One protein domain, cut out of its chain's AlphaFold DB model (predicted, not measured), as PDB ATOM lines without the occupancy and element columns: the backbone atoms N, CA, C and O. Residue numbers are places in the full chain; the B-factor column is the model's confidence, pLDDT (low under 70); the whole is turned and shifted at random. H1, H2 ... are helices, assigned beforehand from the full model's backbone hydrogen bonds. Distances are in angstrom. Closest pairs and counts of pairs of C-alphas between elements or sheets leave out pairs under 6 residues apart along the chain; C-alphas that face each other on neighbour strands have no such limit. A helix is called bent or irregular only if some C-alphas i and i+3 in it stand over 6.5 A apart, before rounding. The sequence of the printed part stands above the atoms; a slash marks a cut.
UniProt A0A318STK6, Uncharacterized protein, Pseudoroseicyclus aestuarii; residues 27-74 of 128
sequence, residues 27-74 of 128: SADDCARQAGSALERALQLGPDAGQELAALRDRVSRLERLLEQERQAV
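AT A GLANCE: This is residues 27 to 74 of the 128 residues of an uncharacterized protein of Pseudoroseicyclus aestuarii (UniProt A0A318STK6). Two helices meet near their ends in an open L, a shorter arm H1 and a longer arm H2, with a tight link of three residues at the corner. The arms stand at 90 degrees to each other and do not fold back on one another, and both lie nearly in one plane. The printed part has 48 residues with two named helices, H1 then H2 along the chain, and no named strand; its class is all helix. It is extended, with a radius of gyration of the C-alphas of 17.8 A, and spans 54 by 26 by 5 A.

HOW THE PARTS SIT: From the first printed residue, Ser 27, the backbone enters H1, residues 28 to 43. A tight link, residues 44 to 46, leads to H2, residues 47 to 73. H1 and H2 are close but not clearly touching, with 2 pairs of C-alphas within 8 A. Their closest C-alphas, those of Leu 43 and Ala 49, are 6.8 A apart. Their lines are about perpendicular, at 90 degrees, and their centres are 28.6 A apart. In both H1 and H2, every O i to N i+4 pair is within hydrogen-bond range.

IN THESE COORDINATES: H1 begins at C-alpha 28, at (-0.963, -31.269, -44.843), and measures 22.2 A from there to C-alpha 43, at (-13.130, -42.795, -30.229). H2, the longest helix with 27 residues, measures 39.1 A from its first to its last C-alpha and ends at C-alpha 73, at (12.110, -45.816, 1.855). Neither helix is bent or irregular.

THE WHOLE: The two C-alphas farthest apart, those of Ser 27 and Ala 73, are 54.4 A apart. The printed part has no cut. The mean pLDDT of the printed part is 73.7; residues 27 to 49 are under 70. The mean is 59 for H1 and 85 for H2.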
ATOM      1  N   SER A  27      -3.049 -31.794 -49.295       57.75
ATOM      2  CA  SER A  27      -2.302 -30.873 -48.437       57.75
ATOM      3  C   SER A  27      -2.102 -31.460 -47.028       57.75
ATOM      4  O   SER A  27      -2.783 -32.414 -46.637       57.75
ATOM      5  N   ALA A  28      -1.182 -30.887 -46.243       52.34
ATOM      6  CA  ALA A  28      -0.963 -31.269 -44.843       52.34
ATOM      7  C   ALA A  28      -2.234 -31.097 -43.983       52.34
ATOM      8  O   ALA A  28      -2.518 -31.937 -43.129       52.34
ATOM      9  N   ASP A  29      -3.045 -30.077 -44.279       57.41
ATOM     10  CA  ASP A  29      -4.311 -29.808 -43.592       57.41
ATOM     11  C   ASP A  29      -5.380 -30.867 -43.888       57.41
ATOM     12  O   ASP A  29      -6.164 -31.230 -43.006       57.41
ATOM     13  N   ASP A  30      -5.406 -31.411 -45.109       62.31
ATOM     14  CA  ASP A  30      -6.304 -32.520 -45.453       62.31
ATOM     15  C   ASP A  30      -5.919 -33.804 -44.716       62.31
ATOM     16  O   ASP A  30      -6.792 -34.559 -44.287       62.31
ATOM     17  N   CYS A  31      -4.619 -34.018 -44.507       58.41
ATOM     18  CA  CYS A  31      -4.107 -35.141 -43.728       58.41
ATOM     19  C   CYS A  31      -4.427 -34.997 -42.237       58.41
ATOM     20  O   CYS A  31      -4.870 -35.962 -41.614       58.41
ATOM     21  N   ALA A  32      -4.292 -33.792 -41.676       57.94
ATOM     22  CA  ALA A  32      -4.677 -33.516 -40.295       57.94
ATOM     23  C   ALA A  32      -6.185 -33.730 -40.064       57.94
ATOM     24  O   ALA A  32      -6.579 -34.357 -39.081       57.94
ATOM     25  N   ARG A  33      -7.039 -33.293 -41.003       63.72
ATOM     26  CA  ARG A  33      -8.497 -33.508 -40.938       63.72
ATOM     27  C   ARG A  33      -8.895 -34.975 -41.105       63.72
ATOM     28  O   ARG A  33      -9.748 -35.464 -40.366       63.72
ATOM     29  N   GLN A  34      -8.275 -35.702 -42.036       64.19
ATOM     30  CA  GLN A  34      -8.552 -37.132 -42.208       64.19
ATOM     31  C   GLN A  34      -8.095 -37.952 -40.997       64.19
ATOM     32  O   GLN A  34      -8.865 -38.788 -40.524       64.19
ATOM     33  N   ALA A  35      -6.916 -37.661 -40.436       59.38
ATOM     34  CA  ALA A  35      -6.439 -38.284 -39.202       59.38
ATOM     35  C   ALA A  35      -7.346 -37.957 -38.003       59.38
ATOM     36  O   ALA A  35      -7.702 -38.860 -37.248       59.38
ATOM     37  N   GLY A  36      -7.797 -36.702 -37.876       59.91
ATOM     38  CA  GLY A  36      -8.754 -36.277 -36.849       59.91
ATOM     39  C   GLY A  36     -10.089 -37.020 -36.941       59.91
ATOM     40  O   GLY A  36     -10.536 -37.596 -35.957       59.91
ATOM     41  N   SER A  37     -10.675 -37.124 -38.138       61.88
ATOM     42  CA  SER A  37     -11.938 -37.856 -38.345       61.88
ATOM     43  C   SER A  37     -11.812 -39.377 -38.174       61.88
ATOM     44  O   SER A  37     -12.793 -40.059 -37.875       61.88
ATOM     45  N   ALA A  38     -10.623 -39.943 -38.406       57.53
ATOM     46  CA  ALA A  38     -10.335 -41.351 -38.142       57.53
ATOM     47  C   ALA A  38     -10.158 -41.605 -36.639       57.53
ATOM     48  O   ALA A  38     -10.661 -42.607 -36.136       57.53
ATOM     49  N   LEU A  39      -9.522 -40.675 -35.918       57.06
ATOM     50  CA  LEU A  39      -9.399 -40.694 -34.463       57.06
ATOM     51  C   LEU A  39     -10.761 -40.504 -33.780       57.06
ATOM     52  O   LEU A  39     -11.071 -41.235 -32.851       57.06
ATOM     53  N   GLU A  40     -11.607 -39.596 -34.270       61.12
ATOM     54  CA  GLU A  40     -12.988 -39.431 -33.795       61.12
ATOM     55  C   GLU A  40     -13.829 -40.680 -34.053       61.12
ATOM     56  O   GLU A  40     -14.565 -41.106 -33.170       61.12
ATOM     57  N   ARG A  41     -13.678 -41.324 -35.217       57.88
ATOM     58  CA  ARG A  41     -14.326 -42.617 -35.486       57.88
ATOM     59  C   ARG A  41     -13.784 -43.733 -34.597       57.88
ATOM     60  O   ARG A  41     -14.563 -44.565 -34.158       57.88
ATOM     61  N   ALA A  42     -12.489 -43.736 -34.285       52.16
ATOM     62  CA  ALA A  42     -11.888 -44.687 -33.352       52.16
ATOM     63  C   ALA A  42     -12.335 -44.444 -31.900       52.16
ATOM     64  O   ALA A  42     -12.590 -45.393 -31.168       52.16
ATOM     65  N   LEU A  43     -12.518 -43.184 -31.502       54.81
ATOM     66  CA  LEU A  43     -13.130 -42.795 -30.229       54.81
ATOM     67  C   LEU A  43     -14.635 -43.122 -30.196       54.81
ATOM     68  O   LEU A  43     -15.175 -43.414 -29.133       54.81
ATOM     69  N   GLN A  44     -15.307 -43.135 -31.354       55.22
ATOM     70  CA  GLN A  44     -16.689 -43.604 -31.521       55.22
ATOM     71  C   GLN A  44     -16.824 -45.138 -31.535       55.22
ATOM     72  O   GLN A  44     -17.943 -45.627 -31.387       55.22
ATOM     73  N   LEU A  45     -15.731 -45.911 -31.655       52.06
ATOM     74  CA  LEU A  45     -15.769 -47.385 -31.600       52.06
ATOM     75  C   LEU A  45     -16.046 -47.950 -30.194       52.06
ATOM     76  O   LEU A  45     -16.099 -49.165 -30.024       52.06
ATOM     77  N   GLY A  46     -16.357 -47.096 -29.220       56.09
ATOM     78  CA  GLY A  46     -17.213 -47.474 -28.104       56.09
ATOM     79  C   GLY A  46     -16.562 -47.388 -26.725       56.09
ATOM     80  O   GLY A  46     -15.375 -47.081 -26.594       56.09
ATOM     81  N   PRO A  47     -17.363 -47.644 -25.675       59.94
ATOM     82  CA  PRO A  47     -16.995 -47.465 -24.267       59.94
ATOM     83  C   PRO A  47     -15.718 -48.208 -23.854       59.94
ATOM     84  O   PRO A  47     -15.093 -47.817 -22.871       59.94
ATOM     85  N   ASP A  48     -15.298 -49.216 -24.614       64.31
ATOM     86  CA  ASP A  48     -14.109 -50.025 -24.351       64.31
ATOM     87  C   ASP A  48     -12.805 -49.220 -24.474       64.31
ATOM     88  O   ASP A  48     -11.925 -49.365 -23.628       64.31
ATOM     89  N   ALA A  49     -12.695 -48.289 -25.432       65.81
ATOM     90  CA  ALA A  49     -11.519 -47.414 -25.543       65.81
ATOM     91  C   ALA A  49     -11.438 -46.413 -24.374       65.81
ATOM     92  O   ALA A  49     -10.359 -46.112 -23.861       65.81
ATOM     93  N   GLY A  50     -12.592 -45.923 -23.907       71.50
ATOM     94  CA  GLY A  50     -12.680 -45.081 -22.712       71.50
ATOM     95  C   GLY A  50     -12.330 -45.844 -21.432       71.50
ATOM     96  O   GLY A  50     -11.628 -45.314 -20.570       71.50
ATOM     97  N   GLN A  51     -12.766 -47.102 -21.327       77.94
ATOM     98  CA  GLN A  51     -12.420 -47.989 -20.216       77.94
ATOM     99  C   GLN A  51     -10.931 -48.348 -20.211       77.94
ATOM    100  O   GLN A  51     -10.313 -48.339 -19.147       77.94
ATOM    101  N   GLU A  52     -10.331 -48.603 -21.374       79.44
ATOM    102  CA  GLU A  52      -8.899 -48.894 -21.485       79.44
ATOM    103  C   GLU A  52      -8.047 -47.679 -21.097       79.44
ATOM    104  O   GLU A  52      -7.092 -47.808 -20.326       79.44
ATOM    105  N   LEU A  53      -8.437 -46.476 -21.534       79.38
ATOM    106  CA  LEU A  53      -7.761 -45.237 -21.143       79.38
ATOM    107  C   LEU A  53      -7.882 -44.975 -19.631       79.38
ATOM    108  O   LEU A  53      -6.905 -44.581 -18.989       79.38
ATOM    109  N   ALA A  54      -9.061 -45.219 -19.051       82.88
ATOM    110  CA  ALA A  54      -9.286 -45.102 -17.612       82.88
ATOM    111  C   ALA A  54      -8.435 -46.113 -16.825       82.88
ATOM    112  O   ALA A  54      -7.747 -45.736 -15.876       82.88
ATOM    113  N   ALA A  55      -8.391 -47.371 -17.271       85.81
ATOM    114  CA  ALA A  55      -7.572 -48.413 -16.659       85.81
ATOM    115  C   ALA A  55      -6.069 -48.096 -16.744       85.81
ATOM    116  O   ALA A  55      -5.326 -48.328 -15.784       85.81
ATOM    117  N   LEU A  56      -5.606 -47.537 -17.867       89.06
ATOM    118  CA  LEU A  56      -4.213 -47.129 -18.029       89.06
ATOM    119  C   LEU A  56      -3.869 -45.947 -17.118       89.06
ATOM    120  O   LEU A  56      -2.824 -45.965 -16.465       89.06
ATOM    121  N   ARG A  57      -4.764 -44.958 -17.013       92.06
ATOM    122  CA  ARG A  57      -4.617 -43.821 -16.096       92.06
ATOM    123  C   ARG A  57      -4.510 -44.288 -14.645       92.06
ATOM    124  O   ARG A  57      -3.570 -43.904 -13.953       92.06
ATOM    125  N   ASP A  58      -5.399 -45.179 -14.216       94.19
ATOM    126  CA  ASP A  58      -5.371 -45.751 -12.867       94.19
ATOM    127  C   ASP A  58      -4.086 -46.540 -12.603       94.19
ATOM    128  O   ASP A  58      -3.532 -46.513 -11.496       94.19
ATOM    129  N   ARG A  59      -3.576 -47.242 -13.622       91.62
ATOM    130  CA  ARG A  59      -2.310 -47.971 -13.532       91.62
ATOM    131  C   ARG A  59      -1.122 -47.027 -13.381       91.62
ATOM    132  O   ARG A  59      -0.282 -47.287 -12.521       91.62
ATOM    133  N   VAL A  60      -1.062 -45.943 -14.155       96.31
ATOM    134  CA  VAL A  60      -0.014 -44.917 -14.026       96.31
ATOM    135  C   VAL A  60      -0.052 -44.302 -12.628       96.31
ATOM    136  O   VAL A  60       0.947 -44.370 -11.919       96.31
ATOM    137  N   SER A  61      -1.217 -43.845 -12.162       93.88
ATOM    138  CA  SER A  61      -1.349 -43.252 -10.822       93.88
ATOM    139  C   SER A  61      -1.028 -44.231  -9.687       93.88
ATOM    140  O   SER A  61      -0.589 -43.836  -8.605       93.88
ATOM    141  N   ARG A  62      -1.239 -45.537  -9.887       95.00
ATOM    142  CA  ARG A  62      -0.788 -46.563  -8.935       95.00
ATOM    143  C   ARG A  62       0.732 -46.704  -8.935       95.00
ATOM    144  O   ARG A  62       1.316 -46.754  -7.857       95.00
ATOM    145  N   LEU A  63       1.350 -46.782 -10.111       94.25
ATOM    146  CA  LEU A  63       2.800 -46.920 -10.246       94.25
ATOM    147  C   LEU A  63       3.535 -45.697  -9.694       94.25
ATOM    148  O   LEU A  63       4.525 -45.866  -8.995       94.25
ATOM    149  N   GLU A  64       3.020 -44.492  -9.926       93.88
ATOM    150  CA  GLU A  64       3.575 -43.255  -9.366       93.88
ATOM    151  C   GLU A  64       3.570 -43.273  -7.834       93.88
ATOM    152  O   GLU A  64       4.577 -42.944  -7.210       93.88
ATOM    153  N   ARG A  65       2.474 -43.728  -7.210       94.12
ATOM    154  CA  ARG A  65       2.401 -43.866  -5.746       94.12
ATOM    155  C   ARG A  65       3.379 -44.900  -5.200       94.12
ATOM    156  O   ARG A  65       3.997 -44.650  -4.171       94.12
ATOM    157  N   LEU A  66       3.511 -46.046  -5.868       92.38
ATOM    158  CA  LEU A  66       4.466 -47.080  -5.462       92.38
ATOM    159  C   LEU A  66       5.904 -46.579  -5.591       92.38
ATOM    160  O   LEU A  66       6.686 -46.738  -4.661       92.38
ATOM    161  N   LEU A  67       6.224 -45.913  -6.700       90.19
ATOM    162  CA  LEU A  67       7.535 -45.315  -6.912       90.19
ATOM    163  C   LEU A  67       7.850 -44.278  -5.829       90.19
ATOM    164  O   LEU A  67       8.959 -44.260  -5.307       90.19
ATOM    165  N   GLU A  68       6.890 -43.429  -5.466       87.88
ATOM    166  CA  GLU A  68       7.092 -42.446  -4.400       87.88
ATOM    167  C   GLU A  68       7.291 -43.117  -3.035       87.88
ATOM    168  O   GLU A  68       8.201 -42.749  -2.294       87.88
ATOM    169  N   GLN A  69       6.516 -44.159  -2.730       87.12
ATOM    170  CA  GLN A  69       6.692 -44.946  -1.509       87.12
ATOM    171  C   GLN A  69       8.088 -45.582  -1.439       87.12
ATOM    172  O   GLN A  69       8.754 -45.507  -0.404       87.12
ATOM    173  N   GLU A  70       8.561 -46.175  -2.535       87.38
ATOM    174  CA  GLU A  70       9.909 -46.739  -2.608       87.38
ATOM    175  C   GLU A  70      10.975 -45.652  -2.448       87.38
ATOM    176  O   GLU A  70      11.902 -45.811  -1.656       87.38
ATOM    177  N   ARG A  71      10.820 -44.501  -3.114       81.75
ATOM    178  CA  ARG A  71      11.740 -43.360  -2.969       81.75
ATOM    179  C   ARG A  71      11.796 -42.823  -1.546       81.75
ATOM    180  O   ARG A  71      12.856 -42.364  -1.125       81.75
ATOM    181  N   GLN A  72      10.692 -42.862  -0.805       81.31
ATOM    182  CA  GLN A  72      10.659 -42.488   0.611       81.31
ATOM    183  C   GLN A  72      11.378 -43.497   1.506       81.31
ATOM    184  O   GLN A  72      11.993 -43.092   2.491       81.31
ATOM    185  N   ALA A  73      11.365 -44.782   1.143       82.69
ATOM    186  CA  ALA A  73      12.110 -45.816   1.855       82.69
ATOM    187  C   ALA A  73      13.631 -45.746   1.608       82.69
ATOM    188  O   ALA A  73      14.414 -46.225   2.431       82.69
ATOM    189  N   VAL A  74      14.072 -45.137   0.500       85.75
ATOM    190  CA  VAL A  74      15.500 -44.967   0.198       85.75
ATOM    191  C   VAL A  74      16.121 -43.913   1.119       85.75
ATOM    192  O   VAL A  74      15.910 -42.711   0.961       85.75
TER     193      VAL A  74